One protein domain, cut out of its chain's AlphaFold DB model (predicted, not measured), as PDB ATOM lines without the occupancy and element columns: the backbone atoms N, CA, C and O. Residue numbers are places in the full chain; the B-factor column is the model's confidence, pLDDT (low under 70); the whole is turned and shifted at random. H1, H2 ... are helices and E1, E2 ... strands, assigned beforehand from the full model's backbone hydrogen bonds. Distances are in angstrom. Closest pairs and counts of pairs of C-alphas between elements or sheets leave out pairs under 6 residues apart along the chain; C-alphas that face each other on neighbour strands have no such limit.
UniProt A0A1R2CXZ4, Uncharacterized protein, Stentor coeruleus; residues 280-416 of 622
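What this domain is: This is residues 280 to 416 of the 622 residues of an uncharacterized protein of Stentor coeruleus (UniProt A0A1R2CXZ4). H3, the longest helix, runs through the middle of the domain, with the helical hairpin of H1 and H2 toward one end of the long axis and a group of four steeply crossed helices, H4, H5, H6 and H7, toward the other. H8 packs on H3, and the stretch after it returns to the hairpin's end, where the short strand E1 pairs with residues 280 to 281 beside the start of H1 and the small helix H9 follows. The printed part has 137 residues with nine named helices and one named strand, in the order H1 to H8, E1, H9; the class is mostly helix, and E1 pairs with no named strand. The whole is compact, with a radius of gyration of the C-alphas of 14.9 A, and it is only just elongated, with spans of 46 by 30 by 28 A.

How they stand to each other: H3, residues 314 to 328, has its centre 3.1 A from the mean of the C-alphas. With residues 314 to 318 alone it touches H6, residues 367 to 377; the closest C-alphas are those of Glu 315 and Val 372, 6.0 A apart, and the lines are about perpendicular at 87 degrees. H3 also touches H8, residues 396 to 402, at a steep tilt of 64 degrees, opposite ways, with the C-alphas of Cys 323 and Leu 396 closest at 6.1 A. H4, residues 333 to 340, is close to H3 but not clearly touching it; the C-alphas of Ile 326 and Ser 333 are closest at 7.2 A. H4 touches H5, residues 350 to 359, about perpendicular at 85 degrees, with the C-alphas of Phe 340 and Gly 356 closest at 4.8 A. H4 also touches H7, residues 387 to 393, at a steep tilt of 60 degrees, opposite ways; the C-alphas of Ser 333 and Cys 391 are closest at 5.7 A. H6 and H7 only just touch, with 3 pairs of C-alphas within 8 A, those of Ile 376 and Lys 393 closest at 7.6 A. Residues 347 to 348 pair with residues 385 to 386, antiparallel. Toward the other end, H1, residues 282 to 292, and H2, residues 297 to 306, form a helical hairpin: they touch at a shallow tilt of 26 degrees, opposite ways, with the C-alphas of Val 289 and Arg 300 closest at 6.1 A. H1 and H3 are near each other, with 5 pairs of C-alphas within 10 A. E1, residues 409 to 411, pairs through residues 409 to 410 with residues 280 to 281, antiparallel. H9, residues 412 to 416, is close to H1 but not clearly touching it, with the C-alphas of Ala 285 and Phe 415 closest at 7.7 A. H1 is apart from H4, H5, H6, H7 and H8. In each of the nine helices every O i to N i+4 pair is within hydrogen-bond range.

Where its parts are: H3 begins at C-alpha 314, at (14.180, 6.744, 41.815), and is 20.9 A from first to last C-alpha. H6 measures 15.6 A, H1 15.0 A, H2 14.3 A and H5 14.0 A. H4, H7, H8, H9 and E1 are shorter. H1 begins at C-alpha 282, at (11.810, -5.876, 48.498). H9 ends at C-alpha 416, at (24.082, -6.378, 54.375).

The domain as a whole: The two C-alphas farthest apart are those of Gln 345 and Trp 413, 47.0 A, while the C-alphas of Ile 280 and Leu 416 are 12.1 A apart. The printed part has no cut, and no link between its named elements is long. The mean pLDDT of the printed part is 93.0, and residues 380 to 382 are under 70.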
ATOM      1  N   ILE A 280      15.724 -11.807  48.222       92.38
ATOM      2  CA  ILE A 280      14.512 -11.559  49.003       92.38
ATOM      3  C   ILE A 280      13.630 -10.550  48.269       92.38
ATOM      4  O   ILE A 280      14.136  -9.657  47.592       92.38
ATOM      5  N   HIS A 281      12.311 -10.661  48.400       93.38
ATOM      6  CA  HIS A 281      11.416  -9.657  47.836       93.38
ATOM      7  C   HIS A 281      11.555  -8.334  48.606       93.38
ATOM      8  O   HIS A 281      11.640  -8.339  49.838       93.38
ATOM      9  N   ILE A 282      11.543  -7.198  47.903       95.00
ATOM     10  CA  ILE A 282      11.810  -5.876  48.498       95.00
ATOM     11  C   ILE A 282      10.907  -5.561  49.702       95.00
ATOM     12  O   ILE A 282      11.357  -4.977  50.681       95.00
ATOM     13  N   ILE A 283       9.648  -6.001  49.683       94.81
ATOM     14  CA  ILE A 283       8.706  -5.773  50.794       94.81
ATOM     15  C   ILE A 283       9.126  -6.508  52.058       94.81
ATOM     16  O   ILE A 283       9.032  -5.939  53.142       94.81
ATOM     17  N   ASP A 284       9.581  -7.758  51.944       95.00
ATOM     18  CA  ASP A 284      10.011  -8.487  53.136       95.00
ATOM     19  C   ASP A 284      11.291  -7.865  53.686       95.00
ATOM     20  O   ASP A 284      11.438  -7.764  54.899       95.00
ATOM     21  N   ALA A 285      12.187  -7.410  52.800       96.12
ATOM     22  CA  ALA A 285      13.386  -6.685  53.195       96.12
ATOM     23  C   ALA A 285      13.021  -5.393  53.940       96.12
ATOM     24  O   ALA A 285      13.519  -5.167  55.037       96.12
ATOM     25  N   ILE A 286      12.095  -4.586  53.408       95.88
ATOM     26  CA  ILE A 286      11.598  -3.376  54.076       95.88
ATOM     27  C   ILE A 286      10.986  -3.729  55.436       95.88
ATOM     28  O   ILE A 286      11.335  -3.111  56.437       95.88
ATOM     29  N   ASN A 287      10.116  -4.737  55.508       94.69
ATOM     30  CA  ASN A 287       9.507  -5.161  56.770       94.69
ATOM     31  C   ASN A 287      10.554  -5.623  57.789       94.69
ATOM     32  O   ASN A 287      10.454  -5.268  58.961       94.69
ATOM     33  N   LEU A 288      11.588  -6.343  57.346       95.31
ATOM     34  CA  LEU A 288      12.719  -6.699  58.194       95.31
ATOM     35  C   LEU A 288      13.427  -5.444  58.713       95.31
ATOM     36  O   LEU A 288      13.647  -5.353  59.912       95.31
ATOM     37  N   VAL A 289      13.706  -4.448  57.868       95.56
ATOM     38  CA  VAL A 289      14.310  -3.170  58.297       95.56
ATOM     39  C   VAL A 289      13.441  -2.437  59.320       95.56
ATOM     40  O   VAL A 289      13.965  -1.886  60.283       95.56
ATOM     41  N   HIS A 290      12.117  -2.443  59.155       92.56
ATOM     42  CA  HIS A 290      11.212  -1.859  60.147       92.56
ATOM     43  C   HIS A 290      11.311  -2.550  61.509       92.56
ATOM     44  O   HIS A 290      11.260  -1.861  62.521       92.56
ATOM     45  N   ASN A 291      11.476  -3.874  61.521       92.00
ATOM     46  CA  ASN A 291      11.677  -4.633  62.753       92.00
ATOM     47  C   ASN A 291      13.081  -4.403  63.331       92.00
ATOM     48  O   ASN A 291      13.230  -4.327  64.543       92.00
ATOM     49  N   LEU A 292      14.101  -4.276  62.469       91.62
ATOM     50  CA  LEU A 292      15.480  -4.004  62.880       91.62
ATOM     51  C   LEU A 292      15.630  -2.614  63.530       91.62
ATOM     52  O   LEU A 292      16.396  -2.438  64.472       91.62
ATOM     53  N   PHE A 293      14.871  -1.626  63.060       91.06
ATOM     54  CA  PHE A 293      14.969  -0.236  63.506       91.06
ATOM     55  C   PHE A 293      13.596   0.307  63.919       91.06
ATOM     56  O   PHE A 293      13.059   1.258  63.338       91.06
ATOM     57  N   GLU A 294      12.990  -0.326  64.922       87.31
ATOM     58  CA  GLU A 294      11.683   0.085  65.445       87.31
ATOM     59  C   GLU A 294      11.742   1.512  66.016       87.31
ATOM     60  O   GLU A 294      10.932   2.366  65.642       87.31
ATOM     61  N   ASN A 295      12.779   1.784  66.819       84.69
ATOM     62  CA  ASN A 295      12.971   3.038  67.552       84.69
ATOM     63  C   ASN A 295      13.918   4.038  66.866       84.69
ATOM     64  O   ASN A 295      13.980   5.190  67.290       84.69
ATOM     65  N   ASP A 296      14.623   3.628  65.808       87.38
ATOM     66  CA  ASP A 296      15.546   4.487  65.058       87.38
ATOM     67  C   ASP A 296      14.993   4.794  63.664       87.38
ATOM     68  O   ASP A 296      15.218   4.093  62.670       87.38
ATOM     69  N   LYS A 297      14.239   5.891  63.587       87.06
ATOM     70  CA  LYS A 297      13.623   6.349  62.339       87.06
ATOM     71  C   LYS A 297      14.670   6.750  61.293       87.06
ATOM     72  O   LYS A 297      14.397   6.580  60.098       87.06
ATOM     73  N   PHE A 298      15.840   7.242  61.706       86.94
ATOM     74  CA  PHE A 298      16.916   7.644  60.802       86.94
ATOM     75  C   PHE A 298      17.522   6.421  60.112       86.94
ATOM     76  O   PHE A 298      17.448   6.322  58.881       86.94
ATOM     77  N   SER A 299      18.026   5.453  60.885       90.75
ATOM     78  CA  SER A 299      18.633   4.236  60.334       90.75
ATOM     79  C   SER A 299      17.640   3.445  59.498       90.75
ATOM     80  O   SER A 299      17.971   2.996  58.397       90.75
ATOM     81  N   ARG A 300      16.383   3.355  59.951       91.94
ATOM     82  CA  ARG A 300      15.293   2.734  59.194       91.94
ATOM     83  C   ARG A 300      15.110   3.360  57.819       91.94
ATOM     84  O   ARG A 300      15.106   2.657  56.809       91.94
ATOM     85  N   THR A 301      14.932   4.679  57.779       90.69
ATOM     86  CA  THR A 301      14.659   5.409  56.537       90.69
ATOM     87  C   THR A 301      15.844   5.286  55.593       90.69
ATOM     88  O   THR A 301      15.663   4.909  54.436       90.69
ATOM     89  N   ARG A 302      17.060   5.517  56.100       91.81
ATOM     90  CA  ARG A 302      18.289   5.440  55.310       91.81
ATOM     91  C   ARG A 302      18.515   4.043  54.742       91.81
ATOM     92  O   ARG A 302      18.826   3.924  53.560       91.81
ATOM     93  N   THR A 303      18.295   2.999  55.541       95.00
ATOM     94  CA  THR A 303      18.437   1.615  55.075       95.00
ATOM     95  C   THR A 303      17.442   1.336  53.954       95.00
ATOM     96  O   THR A 303      17.846   0.860  52.902       95.00
ATOM     97  N   ILE A 304      16.160   1.693  54.117       95.44
ATOM     98  CA  ILE A 304      15.146   1.490  53.066       95.44
ATOM     99  C   ILE A 304      15.547   2.196  51.766       95.44
ATOM    100  O   ILE A 304      15.408   1.601  50.703       95.44
ATOM    101  N   VAL A 305      16.067   3.426  51.832       94.19
ATOM    102  CA  VAL A 305      16.543   4.163  50.646       94.19
ATOM    103  C   VAL A 305      17.657   3.404  49.922       94.19
ATOM    104  O   VAL A 305      17.624   3.275  48.699       94.19
ATOM    105  N   LEU A 306      18.613   2.854  50.673       95.62
ATOM    106  CA  LEU A 306      19.740   2.101  50.122       95.62
ATOM    107  C   LEU A 306      19.349   0.732  49.551       95.62
ATOM    108  O   LEU A 306      20.121   0.181  48.778       95.62
ATOM    109  N   LEU A 307      18.166   0.202  49.880       96.75
ATOM    110  CA  LEU A 307      17.657  -1.075  49.358       96.75
ATOM    111  C   LEU A 307      16.973  -0.955  47.987       96.75
ATOM    112  O   LEU A 307      16.330  -1.915  47.550       96.75
ATOM    113  N   LYS A 308      17.062   0.197  47.307       95.94
ATOM    114  CA  LYS A 308      16.452   0.395  45.985       95.94
ATOM    115  C   LYS A 308      16.908  -0.702  45.004       95.94
ATOM    116  O   LYS A 308      18.099  -0.777  44.691       95.94
ATOM    117  N   PRO A 309      15.989  -1.509  44.439       94.19
ATOM    118  CA  PRO A 309      16.350  -2.487  43.418       94.19
ATOM    119  C   PRO A 309      16.982  -1.812  42.195       94.19
ATOM    120  O   PRO A 309      16.498  -0.783  41.729       94.19
ATOM    121  N   LYS A 310      18.025  -2.423  41.617       90.00
ATOM    122  CA  LYS A 310      18.762  -1.857  40.466       90.00
ATOM    123  C   LYS A 310      17.885  -1.562  39.244       90.00
ATOM    124  O   LYS A 310      18.214  -0.677  38.467       90.00
ATOM    125  N   LEU A 311      16.806  -2.324  39.067       91.06
ATOM    126  CA  LEU A 311      15.880  -2.192  37.939       91.06
ATOM    127  C   LEU A 311      14.834  -1.086  38.140       91.06
ATOM    128  O   LEU A 311      14.111  -0.775  37.202       91.06
ATOM    129  N   MET A 312      14.734  -0.513  39.343       94.75
ATOM    130  CA  MET A 312      13.724   0.486  39.676       94.75
ATOM    131  C   MET A 312      14.310   1.899  39.609       94.75
ATOM    132  O   MET A 312      15.369   2.183  40.184       94.75
ATOM    133  N   SER A 313      13.598   2.798  38.929       95.88
ATOM    134  CA  SER A 313      13.932   4.226  38.926       95.88
ATOM    135  C   SER A 313      13.746   4.856  40.314       95.88
ATOM    136  O   SER A 313      13.118   4.277  41.205       95.88
ATOM    137  N   GLU A 314      14.323   6.038  40.533       95.75
ATOM    138  CA  GLU A 314      14.180   6.744  41.815       95.75
ATOM    139  C   GLU A 314      12.738   7.192  42.048       95.75
ATOM    140  O   GLU A 314      12.213   7.015  43.147       95.75
ATOM    141  N   GLU A 315      12.073   7.671  40.995       96.50
ATOM    142  CA  GLU A 315      10.669   8.067  41.013       96.50
ATOM    143  C   GLU A 315       9.771   6.891  41.405       96.50
ATOM    144  O   GLU A 315       8.927   6.993  42.300       96.50
ATOM    145  N   GLU A 316       9.968   5.741  40.756       96.06
ATOM    146  CA  GLU A 316       9.179   4.548  41.039       96.06
ATOM    147  C   GLU A 316       9.422   4.016  42.444       96.06
ATOM    148  O   GLU A 316       8.470   3.566  43.082       96.06
ATOM    149  N   PHE A 317      10.661   4.065  42.935       96.50
ATOM    150  CA  PHE A 317      10.974   3.580  44.273       96.50
ATOM    151  C   PHE A 317      10.425   4.494  45.365       96.50
ATOM    152  O   PHE A 317       9.922   4.005  46.381       96.50
ATOM    153  N   LEU A 318      10.453   5.810  45.152       96.88
ATOM    154  CA  LEU A 318       9.838   6.765  46.066       96.88
ATOM    155  C   LEU A 318       8.320   6.546  46.147       96.88
ATOM    156  O   LEU A 318       7.786   6.372  47.244       96.88
ATOM    157  N   LEU A 319       7.640   6.444  44.998       96.94
ATOM    158  CA  LEU A 319       6.209   6.122  44.948       96.94
ATOM    159  C   LEU A 319       5.905   4.760  45.574       96.94
ATOM    160  O   LEU A 319       4.947   4.629  46.332       96.94
ATOM    161  N   PHE A 320       6.741   3.753  45.317       96.50
ATOM    162  CA  PHE A 320       6.613   2.431  45.922       96.50
ATOM    163  C   PHE A 320       6.666   2.503  47.452       96.50
ATOM    164  O   PHE A 320       5.837   1.890  48.123       96.50
ATOM    165  N   ARG A 321       7.599   3.276  48.021       95.94
ATOM    166  CA  ARG A 321       7.717   3.464  49.476       95.94
ATOM    167  C   ARG A 321       6.511   4.190  50.062       95.94
ATOM    168  O   ARG A 321       6.012   3.754  51.099       95.94
ATOM    169  N   ILE A 322       6.039   5.246  49.398       96.69
ATOM    170  CA  ILE A 322       4.844   5.990  49.817       96.69
ATOM    171  C   ILE A 322       3.631   5.052  49.816       96.69
ATOM    172  O   ILE A 322       3.007   4.860  50.857       96.69
ATOM    173  N   CYS A 323       3.358   4.368  48.701       97.00
ATOM    174  CA  CYS A 323       2.265   3.397  48.602       97.00
ATOM    175  C   CYS A 323       2.384   2.273  49.642       97.00
ATOM    176  O   CYS A 323       1.387   1.903  50.261       97.00
ATOM    177  N   ASN A 324       3.591   1.752  49.889       95.00
ATOM    178  CA  ASN A 324       3.818   0.747  50.925       95.00
ATOM    179  C   ASN A 324       3.428   1.258  52.315       95.00
ATOM    180  O   ASN A 324       2.778   0.536  53.072       95.00
ATOM    181  N   LYS A 325       3.780   2.502  52.657       94.88
ATOM    182  CA  LYS A 325       3.404   3.087  53.947       94.88
ATOM    183  C   LYS A 325       1.891   3.290  54.059       94.88
ATOM    184  O   LYS A 325       1.341   2.928  55.095       94.88
ATOM    185  N   ILE A 326       1.230   3.765  53.000       96.44
ATOM    186  CA  ILE A 326      -0.235   3.936  52.940       96.44
ATOM    187  C   ILE A 326      -0.958   2.596  53.138       96.44
ATOM    188  O   ILE A 326      -1.887   2.481  53.936       96.44
ATOM    189  N   VAL A 327      -0.503   1.542  52.456       95.25
ATOM    190  CA  VAL A 327      -1.088   0.202  52.611       95.25
ATOM    191  C   VAL A 327      -0.861  -0.336  54.023       95.25
ATOM    192  O   VAL A 327      -1.766  -0.932  54.604       95.25
ATOM    193  N   ARG A 328       0.315  -0.100  54.615       92.56
ATOM    194  CA  ARG A 328       0.613  -0.523  55.992       92.56
ATOM    195  C   ARG A 328      -0.176   0.237  57.055       92.56
ATOM    196  O   ARG A 328      -0.452  -0.353  58.094       92.56
ATOM    197  N   SER A 329      -0.540   1.498  56.815       93.44
ATOM    198  CA  SER A 329      -1.447   2.245  57.696       93.44
ATOM    199  C   SER A 329      -2.918   1.861  57.502       93.44
ATOM    200  O   SER A 329      -3.768   2.322  58.260       93.44
ATOM    201  N   GLY A 330      -3.237   1.002  56.523       95.25
ATOM    202  CA  GLY A 330      -4.608   0.592  56.221       95.25
ATOM    203  C   GLY A 330      -5.450   1.715  55.611       95.25
ATOM    204  O   GLY A 330      -6.670   1.713  55.756       95.25
ATOM    205  N   GLN A 331      -4.804   2.688  54.966       96.44
ATOM    206  CA  GLN A 331      -5.448   3.859  54.376       96.44
ATOM    207  C   GLN A 331      -5.539   3.739  52.851       96.44
ATOM    208  O   GLN A 331      -4.877   2.904  52.229       96.44
ATOM    209  N   THR A 332      -6.366   4.583  52.235       96.69
ATOM    210  CA  THR A 332      -6.417   4.752  50.776       96.69
ATOM    211  C   THR A 332      -5.701   6.037  50.362       96.69
ATOM    212  O   THR A 332      -5.472   6.918  51.193       96.69
ATOM    213  N   SER A 333      -5.356   6.162  49.079       97.00
ATOM    214  CA  SER A 333      -4.760   7.384  48.520       97.00
ATOM    215  C   SER A 333      -5.634   8.617  48.757       97.00
ATOM    216  O   SER A 333      -5.111   9.681  49.064       97.00
ATOM    217  N   GLU A 334      -6.958   8.469  48.687       97.56
ATOM    218  CA  GLU A 334      -7.911   9.557  48.921       97.56
ATOM    219  C   GLU A 334      -7.903  10.008  50.383       97.56
ATOM    220  O   GLU A 334      -7.880  11.202  50.659       97.56
ATOM    221  N   ILE A 335      -7.881   9.062  51.331       97.19
ATOM    222  CA  ILE A 335      -7.816   9.390  52.763       97.19
ATOM    223  C   ILE A 335      -6.527  10.156  53.061       97.19
ATOM    224  O   ILE A 335      -6.564  11.164  53.757       97.19
ATOM    225  N   VAL A 336      -5.402   9.705  52.508       97.31
ATOM    226  CA  VAL A 336      -4.100  10.354  52.705       97.31
ATOM    227  C   VAL A 336      -4.084  11.752  52.096       97.31
ATOM    228  O   VAL A 336      -3.579  12.668  52.734       97.31
ATOM    229  N   PHE A 337      -4.694  11.941  50.923       98.00
ATOM    230  CA  PHE A 337      -4.870  13.271  50.340       98.00
ATOM    231  C   PHE A 337      -5.609  14.211  51.299       98.00
ATOM    232  O   PHE A 337      -5.118  15.296  51.582       98.00
ATOM    233  N   PHE A 338      -6.737  13.777  51.871       97.56
ATOM    234  CA  PHE A 338      -7.481  14.594  52.838       97.56
ATOM    235  C   PHE A 338      -6.712  14.858  54.135       97.56
ATOM    236  O   PHE A 338      -6.958  15.859  54.794       97.56
ATOM    237  N   MET A 339      -5.781  13.979  54.519       96.81
ATOM    238  CA  MET A 339      -4.889  14.246  55.651       96.81
ATOM    239  C   MET A 339      -3.832  15.307  55.321       96.81
ATOM    240  O   MET A 339      -3.357  15.978  56.233       96.81
ATOM    241  N   PHE A 340      -3.447  15.439  54.048       96.62
ATOM    242  CA  PHE A 340      -2.489  16.446  53.590       96.62
ATOM    243  C   PHE A 340      -3.179  17.797  53.337       96.62
ATOM    244  O   PHE A 340      -2.582  18.841  53.585       96.62
ATOM    245  N   ASP A 341      -4.441  17.777  52.897       96.56
ATOM    246  CA  ASP A 341      -5.292  18.951  52.666       96.56
ATOM    247  C   ASP A 341      -5.830  19.539  53.980       96.56
ATOM    248  O   ASP A 341      -7.014  19.444  54.313       96.56
ATOM    249  N   VAL A 342      -4.933  20.155  54.755       93.38
ATOM    250  CA  VAL A 342      -5.265  20.801  56.039       93.38
ATOM    251  C   VAL A 342      -6.298  21.922  55.858       93.38
ATOM    252  O   VAL A 342      -7.096  22.178  56.760       93.38
ATOM    253  N   GLU A 343      -6.313  22.567  54.692       93.38
ATOM    254  CA  GLU A 343      -7.191  23.698  54.375       93.38
ATOM    255  C   GLU A 343      -8.554  23.272  53.808       93.38
ATOM    256  O   GLU A 343      -9.460  24.100  53.704       93.38
ATOM    257  N   SER A 344      -8.735  21.982  53.498       92.38
ATOM    258  CA  SER A 344      -9.957  21.415  52.914       92.38
ATOM    259  C   SER A 344     -10.377  22.077  51.594       92.38
ATOM    260  O   SER A 344     -11.571  22.259  51.335       92.38
ATOM    261  N   GLN A 345      -9.409  22.446  50.751       93.31
ATOM    262  CA  GLN A 345      -9.647  23.115  49.463       93.31
ATOM    263  C   GLN A 345      -9.787  22.137  48.282       93.31
ATOM    264  O   GLN A 345     -10.072  22.564  47.166       93.31
ATOM    265  N   ASN A 346      -9.648  20.823  48.514       94.50
ATOM    266  CA  ASN A 346      -9.514  19.767  47.497       94.50
ATOM    267  C   ASN A 346      -8.277  19.901  46.594       94.50
ATOM    268  O   ASN A 346      -8.164  19.203  45.576       94.50
ATOM    269  N   GLU A 347      -7.331  20.744  46.985       96.38
ATOM    270  CA  GLU A 347      -6.046  20.926  46.331       96.38
ATOM    271  C   GLU A 347      -4.966  21.055  47.404       96.38
ATOM    272  O   GLU A 347      -5.232  21.594  48.475       96.38
ATOM    273  N   ILE A 348      -3.765  20.544  47.129       96.38
ATOM    274  CA  ILE A 348      -2.644  20.610  48.070       96.38
ATOM    275  C   ILE A 348      -1.393  21.208  47.437       96.38
ATOM    276  O   ILE A 348      -1.107  20.967  46.265       96.38
ATOM    277  N   SER A 349      -0.621  21.964  48.210       95.19
ATOM    278  CA  SER A 349       0.699  22.448  47.799       95.19
ATOM    279  C   SER A 349       1.780  21.372  47.986       95.19
ATOM    280  O   SER A 349       1.594  20.384  48.702       95.19
ATOM    281  N   MET A 350       2.953  21.561  47.369       94.12
ATOM    282  CA  MET A 350       4.107  20.678  47.606       94.12
ATOM    283  C   MET A 350       4.566  20.696  49.071       94.12
ATOM    284  O   MET A 350       4.907  19.641  49.607       94.12
ATOM    285  N   ASP A 351       4.487  21.844  49.747       93.50
ATOM    286  CA  ASP A 351       4.817  21.958  51.173       93.50
ATOM    287  C   ASP A 351       3.872  21.119  52.037       93.50
ATOM    288  O   ASP A 351       4.316  20.401  52.934       93.50
ATOM    289  N   GLN A 352       2.574  21.121  51.717       95.31
ATOM    290  CA  GLN A 352       1.594  20.249  52.369       95.31
ATOM    291  C   GLN A 352       1.877  18.767  52.097       95.31
ATOM    292  O   GLN A 352       1.692  17.940  52.989       95.31
ATOM    293  N   ILE A 353       2.384  18.405  50.914       95.44
ATOM    294  CA  ILE A 353       2.828  17.031  50.637       95.44
ATOM    295  C   ILE A 353       4.055  16.668  51.475       95.44
ATOM    296  O   ILE A 353       4.112  15.557  52.007       95.44
ATOM    297  N   TYR A 354       5.036  17.561  51.615       94.00
ATOM    298  CA  TYR A 354       6.226  17.316  52.430       94.00
ATOM    299  C   TYR A 354       5.877  17.154  53.906       94.00
ATOM    300  O   TYR A 354       6.235  16.141  54.520       94.00
ATOM    301  N   GLU A 355       5.120  18.100  54.451       94.00
ATOM    302  CA  GLU A 355       4.654  18.072  55.833       94.00
ATOM    303  C   GLU A 355       3.718  16.889  56.085       94.00
ATOM    304  O   GLU A 355       3.889  16.165  57.067       94.00
ATOM    305  N   GLY A 356       2.791  16.612  55.169       95.25
ATOM    306  CA  GLY A 356       1.894  15.462  55.229       95.25
ATOM    307  C   GLY A 356       2.642  14.129  55.175       95.25
ATOM    308  O   GLY A 356       2.383  13.224  55.971       95.25
ATOM    309  N   THR A 357       3.648  14.000  54.307       94.69
ATOM    310  CA  THR A 357       4.491  12.794  54.232       94.69
ATOM    311  C   THR A 357       5.296  12.607  55.523       94.69
ATOM    312  O   THR A 357       5.385  11.492  56.049       94.69
ATOM    313  N   LYS A 358       5.819  13.696  56.097       93.06
ATOM    314  CA  LYS A 358       6.556  13.675  57.366       93.06
ATOM    315  C   LYS A 358       5.662  13.320  58.555       93.06
ATOM    316  O   LYS A 358       6.055  12.466  59.351       93.06
ATOM    317  N   LYS A 359       4.496  13.960  58.680       91.69
ATOM    318  CA  LYS A 359       3.601  13.874  59.846       91.69
ATOM    319  C   LYS A 359       2.630  12.701  59.759       91.69
ATOM    320  O   LYS A 359       2.550  11.915  60.694       91.69
ATOM    321  N   CYS A 360       1.918  12.547  58.646       93.69
ATOM    322  CA  CYS A 360       0.868  11.534  58.505       93.69
ATOM    323  C   CYS A 360       1.427  10.168  58.094       93.69
ATOM    324  O   CYS A 360       0.944   9.138  58.560       93.69
ATOM    325  N   LEU A 361       2.449  10.141  57.230       92.69
ATOM    326  CA  LEU A 361       3.083   8.890  56.793       92.69
ATOM    327  C   LEU A 361       4.328   8.534  57.621       92.69
ATOM    328  O   LEU A 361       4.881   7.444  57.467       92.69
ATOM    329  N   GLU A 362       4.776   9.410  58.524       90.69
ATOM    330  CA  GLU A 362       6.015   9.239  59.295       90.69
ATOM    331  C   GLU A 362       7.215   8.896  58.393       90.69
ATOM    332  O   GLU A 362       8.080   8.088  58.748       90.69
ATOM    333  N   MET A 363       7.253   9.467  57.194       90.12
ATOM    334  CA  MET A 363       8.310   9.246  56.219       90.12
ATOM    335  C   MET A 363       9.127  10.521  56.089       90.12
ATOM    336  O   MET A 363       8.604  11.568  55.726       90.12
ATOM    337  N   PHE A 364      10.422  10.434  56.379       87.12
ATOM    338  CA  PHE A 364      11.334  11.526  56.067       87.12
ATOM    339  C   PHE A 364      11.804  11.396  54.626       87.12
ATOM    340  O   PHE A 364      12.230  10.315  54.206       87.12
ATOM    341  N   LEU A 365      11.713  12.503  53.897       89.56
ATOM    342  CA  LEU A 365      12.225  12.626  52.544       89.56
ATOM    343  C   LEU A 365      13.561  13.357  52.582       89.56
ATOM    344  O   LEU A 365      13.702  14.386  53.240       89.56
ATOM    345  N   THR A 366      14.544  12.813  51.879       86.56
ATOM    346  CA  THR A 366      15.809  13.505  51.631       86.56
ATOM    347  C   THR A 366      15.611  14.702  50.693       86.56
ATOM    348  O   THR A 366      14.666  14.675  49.907       86.56
ATOM    349  N   PRO A 367      16.497  15.722  50.678       88.50
ATOM    350  CA  PRO A 367      16.393  16.819  49.711       88.50
ATOM    351  C   PRO A 367      16.375  16.323  48.261       88.50
ATOM    352  O   PRO A 367      15.681  16.867  47.408       88.50
ATOM    353  N   ASN A 368      17.099  15.237  47.977       89.56
ATOM    354  CA  ASN A 368      17.059  14.596  46.666       89.56
ATOM    355  C   ASN A 368      15.690  13.960  46.389       89.56
ATOM    356  O   ASN A 368      15.168  14.095  45.292       89.56
ATOM    357  N   GLU A 369      15.074  13.314  47.378       93.56
ATOM    358  CA  GLU A 369      13.729  12.747  47.233       93.56
ATOM    359  C   GLU A 369      12.639  13.810  47.121       93.56
ATOM    360  O   GLU A 369      11.674  13.584  46.403       93.56
ATOM    361  N   GLN A 370      12.793  14.964  47.774       93.12
ATOM    362  CA  GLN A 370      11.907  16.118  47.595       93.12
ATOM    363  C   GLN A 370      11.923  16.581  46.131       93.12
ATOM    364  O   GLN A 370      10.876  16.616  45.490       93.12
ATOM    365  N   LYS A 371      13.115  16.753  45.540       92.69
ATOM    366  CA  LYS A 371      13.271  17.065  44.104       92.69
ATOM    367  C   LYS A 371      12.672  15.991  43.190       92.69
ATOM    368  O   LYS A 371      12.061  16.295  42.166       92.69
ATOM    369  N   VAL A 372      12.836  14.713  43.541       94.56
ATOM    370  CA  VAL A 372      12.209  13.598  42.809       94.56
ATOM    371  C   VAL A 372      10.681  13.679  42.913       94.56
ATOM    372  O   VAL A 372       9.988  13.436  41.925       94.56
ATOM    373  N   LEU A 373      10.145  14.060  44.073       94.56
ATOM    374  CA  LEU A 373       8.712  14.229  44.290       94.56
ATOM    375  C   LEU A 373       8.145  15.399  43.476       94.56
ATOM    376  O   LEU A 373       7.145  15.217  42.784       94.56
ATOM    377  N   GLU A 374       8.821  16.550  43.465       93.81
ATOM    378  CA  GLU A 374       8.491  17.696  42.597       93.81
ATOM    379  C   GLU A 374       8.425  17.278  41.130       93.81
ATOM    380  O   GLU A 374       7.465  17.592  40.424       93.81
ATOM    381  N   LYS A 375       9.404  16.486  40.679       93.94
ATOM    382  CA  LYS A 375       9.442  15.953  39.313       93.94
ATOM    383  C   LYS A 375       8.263  15.022  39.014       93.94
ATOM    384  O   LYS A 375       7.714  15.080  37.914       93.94
ATOM    385  N   ILE A 376       7.855  14.172  39.960       95.12
ATOM    386  CA  ILE A 376       6.710  13.257  39.794       95.12
ATOM    387  C   ILE A 376       5.403  14.034  39.587       95.12
ATOM    388  O   ILE A 376       4.590  13.658  38.727       95.12
ATOM    389  N   PHE A 377       5.205  15.095  40.374       93.81
ATOM    390  CA  PHE A 377       4.023  15.950  40.294       93.81
ATOM    391  C   PHE A 377       4.126  17.009  39.184       93.81
ATOM    392  O   PHE A 377       3.101  17.526  38.749       93.81
ATOM    393  N   GLY A 378       5.319  17.249  38.630       82.56
ATOM    394  CA  GLY A 378       5.529  18.055  37.424       82.56
ATOM    395  C   GLY A 378       5.210  19.536  37.614       82.56
ATOM    396  O   GLY A 378       4.739  20.185  36.681       82.56
ATOM    397  N   GLN A 379       5.412  20.053  38.824       71.00
ATOM    398  CA  GLN A 379       4.910  21.358  39.236       71.00
ATOM    399  C   GLN A 379       6.021  22.408  39.351       71.00
ATOM    400  O   GLN A 379       7.133  22.110  39.781       71.00
ATOM    401  N   LYS A 380       5.710  23.637  38.914       68.00
ATOM    402  CA  LYS A 380       6.520  24.836  39.188       68.00
ATOM    403  C   LYS A 380       6.163  25.342  40.593       68.00
ATOM    404  O   LYS A 380       5.080  25.034  41.082       68.00
ATOM    405  N   GLU A 381       7.039  26.117  41.228       66.75
ATOM    406  CA  GLU A 381       6.744  26.725  42.536       66.75
ATOM    407  C   GLU A 381       5.367  27.421  42.534       66.75
ATOM    408  O   GLU A 381       5.051  28.193  41.626       66.75
ATOM    409  N   GLY A 382       4.540  27.113  43.539       69.31
ATOM    410  CA  GLY A 382       3.229  27.735  43.755       69.31
ATOM    411  C   GLY A 382       2.034  27.109  43.026       69.31
ATOM    412  O   GLY A 382       0.916  27.585  43.221       69.31
ATOM    413  N   SER A 383       2.203  26.063  42.209       84.44
ATOM    414  CA  SER A 383       1.035  25.340  41.686       84.44
ATOM    415  C   SER A 383       0.403  24.427  42.743       84.44
ATOM    416  O   SER A 383       1.067  23.946  43.662       84.44
ATOM    417  N   LEU A 384      -0.907  24.223  42.611       93.75
ATOM    418  CA  LEU A 384      -1.706  23.376  43.489       93.75
ATOM    419  C   LEU A 384      -1.970  22.020  42.823       93.75
ATOM    420  O   LEU A 384      -2.103  21.916  41.598       93.75
ATOM    421  N   ILE A 385      -2.004  20.959  43.624       95.62
ATOM    422  CA  ILE A 385      -2.179  19.573  43.190       95.62
ATOM    423  C   ILE A 385      -3.597  19.132  43.525       95.62
ATOM    424  O   ILE A 385      -3.947  18.968  44.691       95.62
ATOM    425  N   SER A 386      -4.407  18.887  42.496       96.44
ATOM    426  CA  SER A 386      -5.767  18.389  42.686       96.44
ATOM    427  C   SER A 386      -5.785  16.947  43.199       96.44
ATOM    428  O   SER A 386      -4.897  16.135  42.900       96.44
ATOM    429  N   ARG A 387      -6.853  16.597  43.922       97.00
ATOM    430  CA  ARG A 387      -7.087  15.240  44.443       97.00
ATOM    431  C   ARG A 387      -6.944  14.150  43.385       97.00
ATOM    432  O   ARG A 387      -6.291  13.131  43.620       97.00
ATOM    433  N   ASP A 388      -7.562  14.346  42.225       96.94
ATOM    434  CA  ASP A 388      -7.594  13.330  41.174       96.94
ATOM    435  C   ASP A 388      -6.197  13.135  40.561       96.94
ATOM    436  O   ASP A 388      -5.785  12.002  40.301       96.94
ATOM    437  N   PHE A 389      -5.417  14.215  40.420       95.94
ATOM    438  CA  PHE A 389      -4.029  14.123  39.974       95.94
ATOM    439  C   PHE A 389      -3.157  13.403  41.007       95.94
ATOM    440  O   PHE A 389      -2.418  12.486  40.641       95.94
ATOM    441  N   PHE A 390      -3.300  13.724  42.296       96.81
ATOM    442  CA  PHE A 390      -2.600  13.026  43.374       96.81
ATOM    443  C   PHE A 390      -2.883  11.521  43.377       96.81
ATOM    444  O   PHE A 390      -1.954  10.711  43.344       96.81
ATOM    445  N   CYS A 391      -4.161  11.135  43.329       96.50
ATOM    446  CA  CYS A 391      -4.572   9.729  43.314       96.50
ATOM    447  C   CYS A 391      -4.133   9.007  42.029       96.50
ATOM    448  O   CYS A 391      -3.858   7.806  42.058       96.50
ATOM    449  N   SER A 392      -4.004   9.724  40.905       95.56
ATOM    450  CA  SER A 392      -3.466   9.151  39.665       95.56
ATOM    451  C   SER A 392      -1.978   8.789  39.778       95.56
ATOM    452  O   SER A 392      -1.547   7.787  39.205       95.56
ATOM    453  N   LYS A 393      -1.198   9.571  40.542       96.12
ATOM    454  CA  LYS A 393       0.232   9.330  40.787       96.12
ATOM    455  C   LYS A 393       0.452   8.282  41.873       96.12
ATOM    456  O   LYS A 393       1.257   7.370  41.693       96.12
ATOM    457  N   ILE A 394      -0.292   8.371  42.973       96.06
ATOM    458  CA  ILE A 394      -0.239   7.422  44.093       96.06
ATOM    459  C   ILE A 394      -1.275   6.317  43.871       96.06
ATOM    460  O   ILE A 394      -2.277   6.195  44.572       96.06
ATOM    461  N   ASN A 395      -1.031   5.496  42.850       93.88
ATOM    462  CA  ASN A 395      -1.956   4.443  42.452       93.88
ATOM    463  C   ASN A 395      -1.683   3.132  43.211       93.88
ATOM    464  O   ASN A 395      -0.774   2.363  42.874       93.88
ATOM    465  N   LEU A 396      -2.517   2.839  44.214       95.19
ATOM    466  CA  LEU A 396      -2.397   1.618  45.018       95.19
ATOM    467  C   LEU A 396      -2.630   0.329  44.212       95.19
ATOM    468  O   LEU A 396      -2.088  -0.712  44.574       95.19
ATOM    469  N   LYS A 397      -3.387   0.369  43.105       95.12
ATOM    470  CA  LYS A 397      -3.586  -0.814  42.246       95.12
ATOM    471  C   LYS A 397      -2.291  -1.181  41.532       95.12
ATOM    472  O   LYS A 397      -1.850  -2.323  41.627       95.12
ATOM    473  N   THR A 398      -1.640  -0.193  40.918       93.50
ATOM    474  CA  THR A 398      -0.325  -0.366  40.286       93.50
ATOM    475  C   THR A 398       0.714  -0.838  41.299       93.50
ATOM    476  O   THR A 398       1.514  -1.720  41.000       93.50
ATOM    477  N   TYR A 399       0.679  -0.304  42.523       93.69
ATOM    478  CA  TYR A 399       1.519  -0.796  43.613       93.69
ATOM    479  C   TYR A 399       1.265  -2.286  43.900       93.69
ATOM    480  O   TYR A 399       2.202  -3.076  43.846       93.69
ATOM    481  N   LEU A 400       0.014  -2.704  44.128       92.94
ATOM    482  CA  LEU A 400      -0.340  -4.103  44.415       92.94
ATOM    483  C   LEU A 400       0.021  -5.080  43.284       92.94
ATOM    484  O   LEU A 400       0.282  -6.254  43.551       92.94
ATOM    485  N   GLU A 401       0.031  -4.620  42.035       93.62
ATOM    486  CA  GLU A 401       0.534  -5.385  40.890       93.62
ATOM    487  C   GLU A 401       2.058  -5.511  40.936       93.62
ATOM    488  O   GLU A 401       2.575  -6.624  40.854       93.62
ATOM    489  N   LYS A 402       2.773  -4.402  41.170       91.56
ATOM    490  CA  LYS A 402       4.239  -4.384  41.302       91.56
ATOM    491  C   LYS A 402       4.732  -5.278  42.440       91.56
ATOM    492  O   LYS A 402       5.713  -5.982  42.269       91.56
ATOM    493  N   ILE A 403       4.036  -5.335  43.575       91.81
ATOM    494  CA  ILE A 403       4.371  -6.242  44.695       91.81
ATOM    495  C   ILE A 403       4.407  -7.723  44.274       91.81
ATOM    496  O   ILE A 403       5.050  -8.543  44.926       91.81
ATOM    497  N   LYS A 404       3.670  -8.100  43.228       89.50
ATOM    498  CA  LYS A 404       3.638  -9.483  42.738       89.50
ATOM    499  C   LYS A 404       4.762  -9.773  41.747       89.50
ATOM    500  O   LYS A 404       4.926 -10.932  41.369       89.50
ATOM    501  N   ASP A 405       5.496  -8.754  41.315       89.94
ATOM    502  CA  ASP A 405       6.590  -8.899  40.371       89.94
ATOM    503  C   ASP A 405       7.793  -9.573  41.043       89.94
ATOM    504  O   ASP A 405       8.454  -9.018  41.922       89.94
ATOM    505  N   GLU A 406       8.102 -10.787  40.587       86.44
ATOM    506  CA  GLU A 406       9.246 -11.570  41.056       86.44
ATOM    507  C   GLU A 406      10.597 -10.908  40.708       86.44
ATOM    508  O   GLU A 406      11.629 -11.337  41.220       86.44
ATOM    509  N   SER A 407      10.614  -9.865  39.867       87.69
ATOM    510  CA  SER A 407      11.811  -9.077  39.551       87.69
ATOM    511  C   SER A 407      12.204  -8.086  40.654       87.69
ATOM    512  O   SER A 407      13.367  -7.672  40.718       87.69
ATOM    513  N   LEU A 408      11.274  -7.726  41.553       92.00
ATOM    514  CA  LEU A 408      11.497  -6.749  42.622       92.00
ATOM    515  C   LEU A 408      12.168  -7.377  43.839       92.00
ATOM    516  O   LEU A 408      11.611  -7.502  44.935       92.00
ATOM    517  N   THR A 409      13.418  -7.758  43.632       93.31
ATOM    518  CA  THR A 409      14.222  -8.448  44.628       93.31
ATOM    519  C   THR A 409      15.454  -7.664  45.037       93.31
ATOM    520  O   THR A 409      16.060  -6.938  44.249       93.31
ATOM    521  N   VAL A 410      15.867  -7.892  46.275       94.19
ATOM    522  CA  VAL A 410      17.132  -7.442  46.835       94.19
ATOM    523  C   VAL A 410      17.983  -8.667  47.142       94.19
ATOM    524  O   VAL A 410      17.540  -9.606  47.799       94.19
ATOM    525  N   SER A 411      19.223  -8.672  46.666       93.50
ATOM    526  CA  SER A 411      20.190  -9.714  47.016       93.50
ATOM    527  C   SER A 411      20.648  -9.590  48.472       93.50
ATOM    528  O   SER A 411      20.809  -8.475  48.973       93.50
ATOM    529  N   LYS A 412      20.984 -10.718  49.104       93.31
ATOM    530  CA  LYS A 412      21.556 -10.780  50.462       93.31
ATOM    531  C   LYS A 412      22.708  -9.798  50.693       93.31
ATOM    532  O   LYS A 412      22.692  -9.072  51.678       93.31
ATOM    533  N   TRP A 413      23.691  -9.743  49.793       93.94
ATOM    534  CA  TRP A 413      24.844  -8.849  49.962       93.94
ATOM    535  C   TRP A 413      24.439  -7.372  49.918       93.94
ATOM    536  O   TRP A 413      24.955  -6.598  50.709       93.94
ATOM    537  N   HIS A 414      23.485  -6.989  49.065       95.69
ATOM    538  CA  HIS A 414      23.017  -5.602  48.967       95.69
ATOM    539  C   HIS A 414      22.323  -5.162  50.257       95.69
ATOM    540  O   HIS A 414      22.525  -4.045  50.719       95.69
ATOM    541  N   PHE A 415      21.568  -6.074  50.877       96.81
ATOM    542  CA  PHE A 415      20.964  -5.839  52.183       96.81
ATOM    543  C   PHE A 415      22.012  -5.637  53.286       96.81
ATOM    544  O   PHE A 415      21.917  -4.681  54.048       96.81
ATOM    545  N   LEU A 416      23.028  -6.502  53.361       96.12
ATOM    546  CA  LEU A 416      24.082  -6.378  54.375       96.12
ATOM    547  C   LEU A 416      24.952  -5.129  54.157       96.12
ATOM    548  O   LEU A 416      25.300  -4.461  55.123       96.12
TER     549      LEU A 416